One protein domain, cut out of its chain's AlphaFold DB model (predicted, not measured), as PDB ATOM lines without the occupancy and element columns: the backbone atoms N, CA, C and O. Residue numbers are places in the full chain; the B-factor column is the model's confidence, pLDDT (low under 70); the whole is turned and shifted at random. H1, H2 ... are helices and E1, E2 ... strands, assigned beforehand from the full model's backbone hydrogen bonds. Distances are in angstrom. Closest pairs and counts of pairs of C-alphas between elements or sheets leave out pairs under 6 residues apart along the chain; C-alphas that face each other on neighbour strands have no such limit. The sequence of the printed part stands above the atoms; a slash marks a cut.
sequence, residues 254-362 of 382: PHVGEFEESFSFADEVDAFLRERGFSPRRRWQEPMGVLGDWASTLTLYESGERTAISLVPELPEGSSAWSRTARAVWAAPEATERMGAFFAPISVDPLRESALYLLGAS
ATOM      1  N   PRO A 254     286.808 262.790 468.186       75.62
ATOM      2  CA  PRO A 254     285.920 263.938 468.407       75.62
ATOM      3  C   PRO A 254     286.616 265.171 469.001       75.62
ATOM      4  O   PRO A 254     286.178 266.290 468.765       75.62
ATOM      5  N   HIS A 255     287.704 264.970 469.747       72.94
ATOM      6  CA  HIS A 255     288.500 266.021 470.393       72.94
ATOM      7  C   HIS A 255     289.681 266.495 469.533       72.94
ATOM      8  O   HIS A 255     290.460 267.356 469.942       72.94
ATOM      9  N   VAL A 256     289.827 265.898 468.350       68.56
ATOM     10  CA  VAL A 256     290.784 266.282 467.319       68.56
ATOM     11  C   VAL A 256     289.965 266.956 466.228       68.56
ATOM     12  O   VAL A 256     289.312 266.293 465.415       68.56
ATOM     13  N   GLY A 257     289.914 268.282 466.269       64.38
ATOM     14  CA  GLY A 257     289.039 269.063 465.410       64.38
ATOM     15  C   GLY A 257     289.266 270.565 465.537       64.38
ATOM     16  O   GLY A 257     289.790 271.031 466.540       64.38
ATOM     17  N   GLU A 258     288.809 271.264 464.495       50.97
ATOM     18  CA  GLU A 258     288.847 272.716 464.253       50.97
ATOM     19  C   GLU A 258     290.158 273.258 463.677       50.97
ATOM     20  O   GLU A 258     290.933 273.891 464.379       50.97
ATOM     21  N   PHE A 259     290.312 273.088 462.355       56.72
ATOM     22  CA  PHE A 259     291.298 273.717 461.460       56.72
ATOM     23  C   PHE A 259     292.416 272.770 460.988       56.72
ATOM     24  O   PHE A 259     293.496 272.697 461.569       56.72
ATOM     25  N   GLU A 260     292.142 272.051 459.894       60.19
ATOM     26  CA  GLU A 260     293.175 271.466 459.034       60.19
ATOM     27  C   GLU A 260     293.291 272.360 457.805       60.19
ATOM     28  O   GLU A 260     292.385 272.372 456.972       60.19
ATOM     29  N   GLU A 261     294.396 273.096 457.683       64.00
ATOM     30  CA  GLU A 261     294.718 273.768 456.428       64.00
ATOM     31  C   GLU A 261     296.053 273.361 455.855       64.00
ATOM     32  O   GLU A 261     296.972 272.906 456.537       64.00
ATOM     33  N   SER A 262     296.059 273.461 454.535       66.69
ATOM     34  CA  SER A 262     297.122 273.070 453.644       66.69
ATOM     35  C   SER A 262     297.762 274.344 453.134       66.69
ATOM     36  O   SER A 262     297.161 275.077 452.353       66.69
ATOM     37  N   PHE A 263     298.975 274.606 453.597       69.31
ATOM     38  CA  PHE A 263     299.726 275.795 453.220       69.31
ATOM     39  C   PHE A 263     300.654 275.473 452.062       69.31
ATOM     40  O   PHE A 263     301.203 274.372 451.994       69.31
ATOM     41  N   SER A 264     300.844 276.430 451.156       65.88
ATOM     42  CA  SER A 264     301.772 276.239 450.036       65.88
ATOM     43  C   SER A 264     303.223 276.401 450.485       65.88
ATOM     44  O   SER A 264     304.129 275.852 449.849       65.88
ATOM     45  N   PHE A 265     303.447 277.138 451.578       68.38
ATOM     46  CA  PHE A 265     304.775 277.432 452.101       68.38
ATOM     47  C   PHE A 265     304.858 277.269 453.624       68.38
ATOM     48  O   PHE A 265     303.896 277.488 454.356       68.38
ATOM     49  N   ALA A 266     306.048 276.904 454.102       70.00
ATOM     50  CA  ALA A 266     306.337 276.682 455.519       70.00
ATOM     51  C   ALA A 266     306.078 277.926 456.387       70.00
ATOM     52  O   ALA A 266     305.453 277.831 457.442       70.00
ATOM     53  N   ASP A 267     306.531 279.091 455.918       75.88
ATOM     54  CA  ASP A 267     306.441 280.351 456.664       75.88
ATOM     55  C   ASP A 267     304.988 280.805 456.874       75.88
ATOM     56  O   ASP A 267     304.679 281.458 457.872       75.88
ATOM     57  N   GLU A 268     304.080 280.405 455.975       80.75
ATOM     58  CA  GLU A 268     302.648 280.691 456.093       80.75
ATOM     59  C   GLU A 268     302.047 279.999 457.315       80.75
ATOM     60  O   GLU A 268     301.232 280.602 458.002       80.75
ATOM     61  N   VAL A 269     302.481 278.777 457.636       82.19
ATOM     62  CA  VAL A 269     301.954 277.992 458.767       82.19
ATOM     63  C   VAL A 269     302.303 278.662 460.090       82.19
ATOM     64  O   VAL A 269     301.457 278.821 460.971       82.19
ATOM     65  N   ASP A 270     303.568 279.061 460.223       83.44
ATOM     66  CA  ASP A 270     304.100 279.709 461.416       83.44
ATOM     67  C   ASP A 270     303.423 281.068 461.638       83.44
ATOM     68  O   ASP A 270     303.016 281.373 462.761       83.44
ATOM     69  N   ALA A 271     303.276 281.873 460.579       85.62
ATOM     70  CA  ALA A 271     302.575 283.154 460.637       85.62
ATOM     71  C   ALA A 271     301.097 282.965 461.004       85.62
ATOM     72  O   ALA A 271     300.606 283.569 461.958       85.62
ATOM     73  N   PHE A 272     300.426 282.043 460.318       85.69
ATOM     74  CA  PHE A 272     299.021 281.716 460.512       85.69
ATOM     75  C   PHE A 272     298.694 281.287 461.954       85.69
ATOM     76  O   PHE A 272     297.678 281.701 462.526       85.69
ATOM     77  N   LEU A 273     299.541 280.443 462.556       86.81
ATOM     78  CA  LEU A 273     299.357 279.969 463.929       86.81
ATOM     79  C   LEU A 273     299.636 281.087 464.942       86.81
ATOM     80  O   LEU A 273     298.865 281.256 465.891       86.81
ATOM     81  N   ARG A 274     300.670 281.910 464.716       89.06
ATOM     82  CA  ARG A 274     300.960 283.080 465.567       89.06
ATOM     83  C   ARG A 274     299.814 284.088 465.572       89.06
ATOM     84  O   ARG A 274     299.442 284.557 466.644       89.06
ATOM     85  N   GLU A 275     299.204 284.365 464.419       88.44
ATOM     86  CA  GLU A 275     298.019 285.234 464.307       88.44
ATOM     87  C   GLU A 275     296.828 284.732 465.142       88.44
ATOM     88  O   GLU A 275     296.013 285.524 465.610       88.44
ATOM     89  N   ARG A 276     296.748 283.419 465.390       86.62
ATOM     90  CA  ARG A 276     295.722 282.780 466.239       86.62
ATOM     91  C   ARG A 276     296.128 282.637 467.704       86.62
ATOM     92  O   ARG A 276     295.415 281.998 468.484       86.62
ATOM     93  N   GLY A 277     297.252 283.241 468.083       88.31
ATOM     94  CA  GLY A 277     297.764 283.257 469.449       88.31
ATOM     95  C   GLY A 277     298.524 281.994 469.846       88.31
ATOM     96  O   GLY A 277     298.649 281.732 471.042       88.31
ATOM     97  N   PHE A 278     299.001 281.199 468.883       89.44
ATOM     98  CA  PHE A 278     299.835 280.026 469.147       89.44
ATOM     99  C   PHE A 278     301.314 280.387 469.146       89.44
ATOM    100  O   PHE A 278     301.806 281.070 468.250       89.44
ATOM    101  N   SER A 279     302.040 279.871 470.136       89.56
ATOM    102  CA  SER A 279     303.495 280.002 470.227       89.56
ATOM    103  C   SER A 279     304.162 278.634 470.091       89.56
ATOM    104  O   SER A 279     303.693 277.677 470.711       89.56
ATOM    105  N   PRO A 280     305.242 278.504 469.297       88.50
ATOM    106  CA  PRO A 280     305.947 277.237 469.154       88.50
ATOM    107  C   PRO A 280     306.590 276.841 470.488       88.50
ATOM    108  O   PRO A 280     307.316 277.628 471.093       88.50
ATOM    109  N   ARG A 281     306.342 275.608 470.935       88.75
ATOM    110  CA  ARG A 281     306.878 275.055 472.189       88.75
ATOM    111  C   ARG A 281     308.011 274.066 471.953       88.75
ATOM    112  O   ARG A 281     309.015 274.103 472.659       88.75
ATOM    113  N   ARG A 282     307.840 273.150 470.998       90.25
ATOM    114  CA  ARG A 282     308.830 272.115 470.660       90.25
ATOM    115  C   ARG A 282     308.857 271.866 469.162       90.25
ATOM    116  O   ARG A 282     307.837 272.003 468.494       90.25
ATOM    117  N   ARG A 283     310.032 271.494 468.660       91.81
ATOM    118  CA  ARG A 283     310.269 271.127 467.264       91.81
ATOM    119  C   ARG A 283     311.053 269.826 467.212       91.81
ATOM    120  O   ARG A 283     312.009 269.667 467.969       91.81
ATOM    121  N   TRP A 284     310.658 268.938 466.313       92.75
ATOM    122  CA  TRP A 284     311.355 267.693 466.019       92.75
ATOM    123  C   TRP A 284     311.627 267.608 464.526       92.75
ATOM    124  O   TRP A 284     310.831 268.085 463.715       92.75
ATOM    125  N   GLN A 285     312.757 266.996 464.186       91.06
ATOM    126  CA  GLN A 285     313.076 266.651 462.811       91.06
ATOM    127  C   GLN A 285     312.762 265.184 462.577       91.06
ATOM    128  O   GLN A 285     313.293 264.308 463.261       91.06
ATOM    129  N   GLU A 286     311.887 264.942 461.613       87.75
ATOM    130  CA  GLU A 286     311.406 263.625 461.239       87.75
ATOM    131  C   GLU A 286     312.109 263.170 459.963       87.75
ATOM    132  O   GLU A 286     312.074 263.881 458.953       87.75
ATOM    133  N   PRO A 287     312.761 261.997 459.970       83.81
ATOM    134  CA  PRO A 287     313.428 261.500 458.783       83.81
ATOM    135  C   PRO A 287     312.415 261.095 457.705       83.81
ATOM    136  O   PRO A 287     311.244 260.802 457.968       83.81
ATOM    137  N   MET A 288     312.904 261.034 456.468       79.25
ATOM    138  CA  MET A 288     312.153 260.504 455.334       79.25
ATOM    139  C   MET A 288     311.600 259.105 455.645       79.25
ATOM    140  O   MET A 288     312.297 258.258 456.204       79.25
ATOM    141  N   GLY A 289     310.351 258.854 455.252       68.69
ATOM    142  CA  GLY A 289     309.671 257.568 455.411       68.69
ATOM    143  C   GLY A 289     308.799 257.446 456.662       68.69
ATOM    144  O   GLY A 289     307.935 256.571 456.684       68.69
ATOM    145  N   VAL A 290     308.958 258.320 457.665       71.31
ATOM    146  CA  VAL A 290     308.108 258.302 458.874       71.31
ATOM    147  C   VAL A 290     306.738 258.910 458.583       71.31
ATOM    148  O   VAL A 290     305.711 258.269 458.786       71.31
ATOM    149  N   LEU A 291     306.723 260.137 458.055       70.50
ATOM    150  CA  LEU A 291     305.500 260.904 457.777       70.50
ATOM    151  C   LEU A 291     305.240 261.132 456.282       70.50
ATOM    152  O   LEU A 291     304.219 261.703 455.897       70.50
ATOM    153  N   GLY A 292     306.151 260.690 455.416       70.44
ATOM    154  CA  GLY A 292     306.033 260.884 453.978       70.44
ATOM    155  C   GLY A 292     307.329 260.618 453.228       70.44
ATOM    156  O   GLY A 292     308.292 260.093 453.779       70.44
ATOM    157  N   ASP A 293     307.337 261.010 451.958       71.00
ATOM    158  CA  ASP A 293     308.449 260.777 451.028       71.00
ATOM    159  C   ASP A 293     309.628 261.748 451.244       71.00
ATOM    160  O   ASP A 293     310.609 261.702 450.510       71.00
ATOM    161  N   TRP A 294     309.543 262.621 452.252       78.12
ATOM    162  CA  TRP A 294     310.528 263.658 452.556       78.12
ATOM    163  C   TRP A 294     310.781 263.724 454.058       78.12
ATOM    164  O   TRP A 294     309.893 263.395 454.852       78.12
ATOM    165  N   ALA A 295     311.974 264.179 454.447       84.75
ATOM    166  CA  ALA A 295     312.193 264.633 455.817       84.75
ATOM    167  C   ALA A 295     311.200 265.759 456.136       84.75
ATOM    168  O   ALA A 295     310.699 266.425 455.229       84.75
ATOM    169  N   SER A 296     310.818 265.925 457.394       87.12
ATOM    170  CA  SER A 296     309.806 266.909 457.773       87.12
ATOM    171  C   SER A 296     310.073 267.480 459.156       87.12
ATOM    172  O   SER A 296     310.466 266.762 460.067       87.12
ATOM    173  N   THR A 297     309.767 268.756 459.344       89.62
ATOM    174  CA  THR A 297     309.759 269.385 460.659       89.62
ATOM    175  C   THR A 297     308.373 269.269 461.282       89.62
ATOM    176  O   THR A 297     307.386 269.774 460.744       89.62
ATOM    177  N   LEU A 298     308.308 268.627 462.445       90.19
ATOM    178  CA  LEU A 298     307.130 268.560 463.302       90.19
ATOM    179  C   LEU A 298     307.231 269.661 464.361       90.19
ATOM    180  O   LEU A 298     308.201 269.692 465.117       90.19
ATOM    181  N   THR A 299     306.237 270.541 464.466       90.12
ATOM    182  CA  THR A 299     306.214 271.594 465.494       90.12
ATOM    183  C   THR A 299     304.969 271.482 466.361       90.12
ATOM    184  O   THR A 299     303.855 271.440 465.853       90.12
ATOM    185  N   LEU A 300     305.152 271.478 467.680       89.69
ATOM    186  CA  LEU A 300     304.078 271.628 468.659       89.69
ATOM    187  C   LEU A 300     303.958 273.099 469.050       89.69
ATOM    188  O   LEU A 300     304.955 273.710 469.447       89.69
ATOM    189  N   TYR A 301     302.749 273.642 469.000       90.00
ATOM    190  CA  TYR A 301     302.418 274.993 469.431       90.00
ATOM    191  C   TYR A 301     301.368 274.965 470.534       90.00
ATOM    192  O   TYR A 301     300.524 274.069 470.583       90.00
ATOM    193  N   GLU A 302     301.378 276.000 471.368       87.75
ATOM    194  CA  GLU A 302     300.432 276.153 472.472       87.75
ATOM    195  C   GLU A 302     299.821 277.549 472.521       87.75
ATOM    196  O   GLU A 302     300.467 278.544 472.180       87.75
ATOM    197  N   SER A 303     298.564 277.609 472.954       85.56
ATOM    198  CA  SER A 303     297.801 278.837 473.172       85.56
ATOM    199  C   SER A 303     296.859 278.648 474.362       85.56
ATOM    200  O   SER A 303     295.737 278.156 474.205       85.56
ATOM    201  N   GLY A 304     297.322 279.007 475.564       82.06
ATOM    202  CA  GLY A 304     296.605 278.702 476.804       82.06
ATOM    203  C   GLY A 304     296.451 277.192 476.964       82.06
ATOM    204  O   GLY A 304     297.447 276.478 477.013       82.06
ATOM    205  N   GLU A 305     295.212 276.707 476.978       74.25
ATOM    206  CA  GLU A 305     294.914 275.271 477.063       74.25
ATOM    207  C   GLU A 305     294.867 274.580 475.685       74.25
ATOM    208  O   GLU A 305     294.733 273.367 475.595       74.25
ATOM    209  N   ARG A 306     294.997 275.309 474.572       78.81
ATOM    210  CA  ARG A 306     294.898 274.719 473.226       78.81
ATOM    211  C   ARG A 306     296.258 274.277 472.708       78.81
ATOM    212  O   ARG A 306     297.254 274.982 472.873       78.81
ATOM    213  N   THR A 307     296.279 273.147 472.004       84.12
ATOM    214  CA  THR A 307     297.466 272.624 471.321       84.12
ATOM    215  C   THR A 307     297.239 272.584 469.813       84.12
ATOM    216  O   THR A 307     296.202 272.112 469.350       84.12
ATOM    217  N   ALA A 308     298.232 273.043 469.051       86.62
ATOM    218  CA  ALA A 308     298.293 272.852 467.607       86.62
ATOM    219  C   ALA A 308     299.579 272.110 467.234       86.62
ATOM    220  O   ALA A 308     300.621 272.283 467.862       86.62
ATOM    221  N   ILE A 309     299.512 271.278 466.206       87.19
ATOM    222  CA  ILE A 309     300.645 270.509 465.692       87.19
ATOM    223  C   ILE A 309     300.787 270.850 464.224       87.19
ATOM    224  O   ILE A 309     299.816 270.685 463.491       87.19
ATOM    225  N   SER A 310     301.969 271.282 463.790       87.44
ATOM    226  CA  SER A 310     302.270 271.439 462.373       87.44
ATOM    227  C   SER A 310     303.253 270.406 461.854       87.44
ATOM    228  O   SER A 310     304.135 269.947 462.580       87.44
ATOM    229  N   LEU A 311     303.100 270.066 460.578       85.88
ATOM    230  CA  LEU A 311     304.037 269.260 459.818       85.88
ATOM    231  C   LEU A 311     304.448 270.018 458.561       85.88
ATOM    232  O   LEU A 311     303.592 270.351 457.742       85.88
ATOM    233  N   VAL A 312     305.747 270.244 458.397       85.75
ATOM    234  CA  VAL A 312     306.324 270.946 457.249       85.75
ATOM    235  C   VAL A 312     307.339 270.029 456.559       85.75
ATOM    236  O   VAL A 312     308.361 269.723 457.167       85.75
ATOM    237  N   PRO A 313     307.106 269.581 455.315       82.31
ATOM    238  CA  PRO A 313     308.079 268.767 454.591       82.31
ATOM    239  C   PRO A 313     309.305 269.589 454.154       82.31
ATOM    240  O   PRO A 313     309.173 270.670 453.578       82.31
ATOM    241  N   GLU A 314     310.499 269.046 454.377       82.56
ATOM    242  CA  GLU A 314     311.777 269.573 453.894       82.56
ATOM    243  C   GLU A 314     312.005 269.099 452.457       82.56
ATOM    244  O   GLU A 314     312.368 267.949 452.197       82.56
ATOM    245  N   LEU A 315     311.741 269.979 451.494       72.44
ATOM    246  CA  LEU A 315     311.766 269.625 450.078       72.44
ATOM    247  C   LEU A 315     313.015 270.139 449.373       72.44
ATOM    248  O   LEU A 315     313.427 271.272 449.626       72.44
ATOM    249  N   PRO A 316     313.558 269.369 448.411       67.62
ATOM    250  CA  PRO A 316     314.586 269.866 447.510       67.62
ATOM    251  C   PRO A 316     314.129 271.127 446.763       67.62
ATOM    252  O   PRO A 316     312.942 271.306 446.447       67.62
ATOM    253  N   GLU A 317     315.083 271.996 446.430       60.62
ATOM    254  CA  GLU A 317     314.834 273.118 445.525       60.62
ATOM    255  C   GLU A 317     314.244 272.617 444.193       60.62
ATOM    256  O   GLU A 317     314.709 271.637 443.614       60.62
ATOM    257  N   GLY A 318     313.179 273.271 443.713       57.34
ATOM    258  CA  GLY A 318     312.483 272.900 442.472       57.34
ATOM    259  C   GLY A 318     311.330 271.895 442.613       57.34
ATOM    260  O   GLY A 318     310.605 271.677 441.641       57.34
ATOM    261  N   SER A 319     311.090 271.327 443.799       59.84
ATOM    262  CA  SER A 319     309.897 270.504 444.051       59.84
ATOM    263  C   SER A 319     308.599 271.313 443.924       59.84
ATOM    264  O   SER A 319     308.532 272.477 444.326       59.84
ATOM    265  N   SER A 320     307.550 270.700 443.362       54.91
ATOM    266  CA  SER A 320     306.273 271.373 443.082       54.91
ATOM    267  C   SER A 320     305.583 271.874 444.360       54.91
ATOM    268  O   SER A 320     305.682 271.245 445.411       54.91
ATOM    269  N   ALA A 321     304.824 272.972 444.275       48.91
ATOM    270  CA  ALA A 321     304.104 273.551 445.420       48.91
ATOM    271  C   ALA A 321     303.187 272.544 446.152       48.91
ATOM    272  O   ALA A 321     303.060 272.590 447.365       48.91
ATOM    273  N   TRP A 322     302.630 271.558 445.442       43.50
ATOM    274  CA  TRP A 322     301.776 270.513 446.021       43.50
ATOM    275  C   TRP A 322     302.528 269.560 446.958       43.50
ATOM    276  O   TRP A 322     301.970 269.094 447.951       43.50
ATOM    277  N   SER A 323     303.813 269.310 446.686       50.25
ATOM    278  CA  SER A 323     304.664 268.529 447.590       50.25
ATOM    279  C   SER A 323     304.976 269.274 448.892       50.25
ATOM    280  O   SER A 323     305.221 268.617 449.897       50.25
ATOM    281  N   ARG A 324     304.873 270.617 448.889       55.16
ATOM    282  CA  ARG A 324     305.161 271.547 450.002       55.16
ATOM    283  C   ARG A 324     304.004 271.748 450.966       55.16
ATOM    284  O   ARG A 324     304.085 272.635 451.808       55.16
ATOM    285  N   THR A 325     302.953 270.936 450.854       62.38
ATOM    286  CA  THR A 325     301.754 271.119 451.663       62.38
ATOM    287  C   THR A 325     302.070 270.911 453.138       62.38
ATOM    288  O   THR A 325     302.113 269.775 453.619       62.38
ATOM    289  N   ALA A 326     302.282 272.012 453.847       66.19
ATOM    290  CA  ALA A 326     302.392 271.990 455.285       66.19
ATOM    291  C   ALA A 326     300.994 271.914 455.895       66.19
ATOM    292  O   ALA A 326     300.022 272.398 455.313       66.19
ATOM    293  N   ARG A 327     300.888 271.252 457.044       73.69
ATOM    294  CA  ARG A 327     299.604 270.965 457.689       73.69
ATOM    295  C   ARG A 327     299.628 271.420 459.124       73.69
ATOM    296  O   ARG A 327     300.678 271.339 459.747       73.69
ATOM    297  N   ALA A 328     298.475 271.824 459.640       72.44
ATOM    298  CA  ALA A 328     298.259 272.034 461.063       72.44
ATOM    299  C   ALA A 328     297.045 271.221 461.538       72.44
ATOM    300  O   ALA A 328     296.081 271.087 460.791       72.44
ATOM    301  N   VAL A 329     297.094 270.675 462.753       78.69
ATOM    302  CA  VAL A 329     295.983 269.967 463.410       78.69
ATOM    303  C   VAL A 329     295.834 270.484 464.831       78.69
ATOM    304  O   VAL A 329     296.828 270.735 465.511       78.69
ATOM    305  N   TRP A 330     294.588 270.612 465.274       75.69
ATOM    306  CA  TRP A 330     294.232 271.079 466.605       75.69
ATOM    307  C   TRP A 330     293.737 269.919 467.451       75.69
ATOM    308  O   TRP A 330     293.001 269.044 466.980       75.69
ATOM    309  N   ALA A 331     294.155 269.921 468.710       75.44
ATOM    310  CA  ALA A 331     293.695 268.973 469.703       75.44
ATOM    311  C   ALA A 331     293.243 269.730 470.948       75.44
ATOM    312  O   ALA A 331     293.935 270.639 471.427       75.44
ATOM    313  N   ALA A 332     292.084 269.334 471.474       75.50
ATOM    314  CA  ALA A 332     291.654 269.775 472.788       75.50
ATOM    315  C   ALA A 332     292.699 269.351 473.846       75.50
ATOM    316  O   ALA A 332     293.302 268.277 473.703       75.50
ATOM    317  N   PRO A 333     292.929 270.160 474.893       72.00
ATOM    318  CA  PRO A 333     293.893 269.865 475.957       72.00
ATOM    319  C   PRO A 333     293.750 268.450 476.518       72.00
ATOM    320  O   PRO A 333     294.742 267.732 476.662       72.00
ATOM    321  N   GLU A 334     292.514 268.005 476.744       74.94
ATOM    322  CA  GLU A 334     292.211 266.687 477.297       74.94
ATOM    323  C   GLU A 334     292.661 265.557 476.362       74.94
ATOM    324  O   GLU A 334     293.067 264.488 476.821       74.94
ATOM    325  N   ALA A 335     292.618 265.771 475.043       77.44
ATOM    326  CA  ALA A 335     293.119 264.797 474.081       77.44
ATOM    327  C   ALA A 335     294.644 264.698 474.160       77.44
ATOM    328  O   ALA A 335     295.173 263.594 474.279       77.44
ATOM    329  N   THR A 336     295.346 265.833 474.164       74.06
ATOM    330  CA  THR A 336     296.811 265.872 474.277       74.06
ATOM    331  C   THR A 336     297.297 265.238 475.583       74.06
ATOM    332  O   THR A 336     298.227 264.432 475.565       74.06
ATOM    333  N   GLU A 337     296.642 265.529 476.709       79.19
ATOM    334  CA  GLU A 337     296.990 264.953 478.011       79.19
ATOM    335  C   GLU A 337     296.757 263.438 478.045       79.19
ATOM    336  O   GLU A 337     297.663 262.673 478.392       79.19
ATOM    337  N   ARG A 338     295.573 262.977 477.617       82.75
ATOM    338  CA  ARG A 338     295.256 261.540 477.564       82.75
ATOM    339  C   ARG A 338     296.214 260.781 476.653       82.75
ATOM    340  O   ARG A 338     296.564 259.641 476.960       82.75
ATOM    341  N   MET A 339     296.662 261.395 475.561       79.56
ATOM    342  CA  MET A 339     297.652 260.800 474.663       79.56
ATOM    343  C   MET A 339     299.043 260.751 475.282       79.56
ATOM    344  O   MET A 339     299.682 259.699 475.238       79.56
ATOM    345  N   GLY A 340     299.480 261.833 475.929       82.50
ATOM    346  CA  GLY A 340     300.738 261.855 476.667       82.50
ATOM    347  C   GLY A 340     300.780 260.768 477.743       82.50
ATOM    348  O   GLY A 340     301.745 260.006 477.812       82.50
ATOM    349  N   ALA A 341     299.700 260.627 478.516       86.00
ATOM    350  CA  ALA A 341     299.557 259.581 479.527       86.00
ATOM    351  C   ALA A 341     299.545 258.168 478.916       86.00
ATOM    352  O   ALA A 341     300.183 257.258 479.447       86.00
ATOM    353  N   PHE A 342     298.865 257.982 477.780       86.50
ATOM    354  CA  PHE A 342     298.829 256.708 477.061       86.50
ATOM    355  C   PHE A 342     300.208 256.294 476.523       86.50
ATOM    356  O   PHE A 342     300.577 255.122 476.607       86.50
ATOM    357  N   PHE A 343     300.987 257.242 475.993       85.31
ATOM    358  CA  PHE A 343     302.311 256.969 475.431       85.31
ATOM    359  C   PHE A 343     303.436 256.927 476.464       85.31
ATOM    360  O   PHE A 343     304.458 256.297 476.193       85.31
ATOM    361  N   ALA A 344     303.268 257.530 477.643       86.75
ATOM    362  CA  ALA A 344     304.260 257.517 478.719       86.75
ATOM    363  C   ALA A 344     304.878 256.129 479.004       86.75
ATOM    364  O   ALA A 344     306.102 256.031 479.097       86.75
ATOM    365  N   PRO A 345     304.106 255.024 479.090       84.50
ATOM    366  CA  PRO A 345     304.684 253.700 479.306       84.50
ATOM    367  C   PRO A 345     305.313 253.061 478.057       84.50
ATOM    368  O   PRO A 345     306.032 252.073 478.200       84.50
ATOM    369  N   ILE A 346     305.075 253.567 476.847       83.19
ATOM    370  CA  ILE A 346     305.439 252.888 475.588       83.19
ATOM    371  C   ILE A 346     306.277 253.741 474.627       83.19
ATOM    372  O   ILE A 346     306.595 253.278 473.534       83.19
ATOM    373  N   SER A 347     306.691 254.941 475.042       86.06
ATOM    374  CA  SER A 347     307.522 255.855 474.254       86.06
ATOM    375  C   SER A 347     308.669 256.457 475.067       86.06
ATOM    376  O   SER A 347     308.568 256.618 476.281       86.06
ATOM    377  N   VAL A 348     309.758 256.806 474.376       86.50
ATOM    378  CA  VAL A 348     310.857 257.631 474.910       86.50
ATOM    379  C   VAL A 348     310.495 259.122 474.897       86.50
ATOM    380  O   VAL A 348     310.883 259.851 475.804       86.50
ATOM    381  N   ASP A 349     309.715 259.569 473.908       88.94
ATOM    382  CA  ASP A 349     309.178 260.931 473.816       88.94
ATOM    383  C   ASP A 349     307.652 260.869 473.599       88.94
ATOM    384  O   ASP A 349     307.170 260.832 472.461       88.94
ATOM    385  N   PRO A 350     306.860 260.791 474.686       87.75
ATOM    386  CA  PRO A 350     305.407 260.656 474.601       87.75
ATOM    387  C   PRO A 350     304.722 261.827 473.896       87.75
ATOM    388  O   PRO A 350     303.686 261.630 473.262       87.75
ATOM    389  N   LEU A 351     305.290 263.034 473.980       85.81
ATOM    390  CA  LEU A 351     304.729 264.222 473.336       85.81
ATOM    391  C   LEU A 351     304.956 264.185 471.824       85.81
ATOM    392  O   LEU A 351     304.011 264.432 471.074       85.81
ATOM    393  N   ARG A 352     306.165 263.812 471.378       88.31
ATOM    394  CA  ARG A 352     306.449 263.584 469.954       88.31
ATOM    395  C   ARG A 352     305.519 262.524 469.375       88.31
ATOM    396  O   ARG A 352     304.867 262.781 468.371       88.31
ATOM    397  N   GLU A 353     305.412 261.357 470.017       87.25
ATOM    398  CA  GLU A 353     304.515 260.300 469.525       87.25
ATOM    399  C   GLU A 353     303.063 260.780 469.502       87.25
ATOM    400  O   GLU A 353     302.374 260.590 468.507       87.25
ATOM    401  N   SER A 354     302.596 261.468 470.544       85.31
ATOM    402  CA  SER A 354     301.236 262.019 470.541       85.31
ATOM    403  C   SER A 354     300.999 262.902 469.313       85.31
ATOM    404  O   SER A 354     300.027 262.705 468.585       85.31
ATOM    405  N   ALA A 355     301.930 263.808 469.018       85.25
ATOM    406  CA  ALA A 355     301.834 264.681 467.857       85.25
ATOM    407  C   ALA A 355     301.842 263.912 466.521       85.25
ATOM    408  O   ALA A 355     300.991 264.162 465.664       85.25
ATOM    409  N   LEU A 356     302.745 262.939 466.360       85.75
ATOM    410  CA  LEU A 356     302.832 262.099 465.161       85.75
ATOM    411  C   LEU A 356     301.520 261.360 464.896       85.75
ATOM    412  O   LEU A 356     300.955 261.445 463.809       85.75
ATOM    413  N   TYR A 357     300.998 260.652 465.892       85.31
ATOM    414  CA  TYR A 357     299.808 259.841 465.680       85.31
ATOM    415  C   TYR A 357     298.523 260.673 465.543       85.31
ATOM    416  O   TYR A 357     297.586 260.216 464.885       85.31
ATOM    417  N   LEU A 358     298.469 261.888 466.102       83.38
ATOM    418  CA  LEU A 358     297.383 262.838 465.832       83.38
ATOM    419  C   LEU A 358     297.354 263.252 464.363       83.38
ATOM    420  O   LEU A 358     296.294 263.209 463.735       83.38
ATOM    421  N   LEU A 359     298.516 263.581 463.793       83.00
ATOM    422  CA  LEU A 359     298.638 263.873 462.364       83.00
ATOM    423  C   LEU A 359     298.228 262.668 461.513       83.00
ATOM    424  O   LEU A 359     297.457 262.823 460.565       83.00
ATOM    425  N   GLY A 360     298.681 261.465 461.881       84.44
ATOM    426  CA  GLY A 360     298.297 260.225 461.208       84.44
ATOM    427  C   GLY A 360     296.791 259.971 461.260       84.44
ATOM    428  O   GLY A 360     296.180 259.650 460.243       84.44
ATOM    429  N   ALA A 361     296.156 260.173 462.414       85.44
ATOM    430  CA  ALA A 361     294.711 260.028 462.559       85.44
ATOM    431  C   ALA A 361     293.926 261.085 461.755       85.44
ATOM    432  O   ALA A 361     292.905 260.742 461.153       85.44
ATOM    433  N   SER A 362     294.398 262.339 461.698       84.12
ATOM    434  CA  SER A 362     293.792 263.393 460.863       84.12
ATOM    435  C   SER A 362     293.900 263.058 459.377       84.12
ATOM    436  O   SER A 362     292.904 263.076 458.654       84.12
TER     437      SER A 362
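AT A GLANCE: This is residues 254 to 362 of the 382 residues of an uncharacterized protein of Synergistales bacterium (UniProt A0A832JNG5). A twisted sheet of four strands makes the core, with H1 along one face and H4 across the other; H3 stands up beside H4's first residues, and short H2 lies past the opposite end of the strands. The printed part has 109 residues, with four named helices and four named strands: H1 E1 E2 E3 H2 E4 H3 H4. The sheet, E1 E2 E3 E4, is antiparallel; the class is mixed. The whole is compact, radius of gyration of the C-alphas 13.6 A, spanning 41 by 31 by 23 A.

HOW THE PARTS SIT: Residues 262 to 263 pair, antiparallel, with residues 326 to 327 of E4, residues 326 to 331. H1, residues 266 to 275, is 8.7 A over the sheet, along E3, residues 306 to 313; C-alphas 266 and 312 are closest, 6.0 A. E1, residues 279 to 286, E2, residues 296 to 303, and E3 form a meander, each strand antiparallel to the one before; N 284 and O 298 are 2.8 A apart, N 299 and O 310 2.9 A. E3 and E4 have N 309 and O 329 at 2.8 A. H2, residues 321 to 324, is not on the sheet. H3, residues 333 to 343, and H4, residues 350 to 362, are on the face opposite H1, making three layers, helices on both faces; they touch at C-alphas 343 and 350, 4.9 A, through residues 350 to 354 of H4 alone, at a steep tilt of 66 degrees, opposite ways. H4, height 8.6 A, runs across E3 at 76 degrees on the local plane. H3 and H4 have every O i to N i+4 pair within hydrogen-bond range, H1 5 of 6; H2 is too short for one.

IN THESE COORDINATES: H1 begins at C-alpha 266 (306.337, 276.682, 455.519) and measures 14.8 A. E1, 20.3 A, bends by 54 degrees at residue 282; E2 is 22.9 A, E3 23.6 A, E4 17.1 A, H3 15.4 A. H4, 18.2 A, ends at C-alpha 362 (293.792, 263.393, 460.863).

THE WHOLE: The C-alphas farthest apart, Gly 318 and Pro 345, are 42.3 A apart. The printed part has no cut, and no link is long. Mean pLDDT of the printed part is 78.5; residues 256 to 265, 289 and 316 to 326 are under 70.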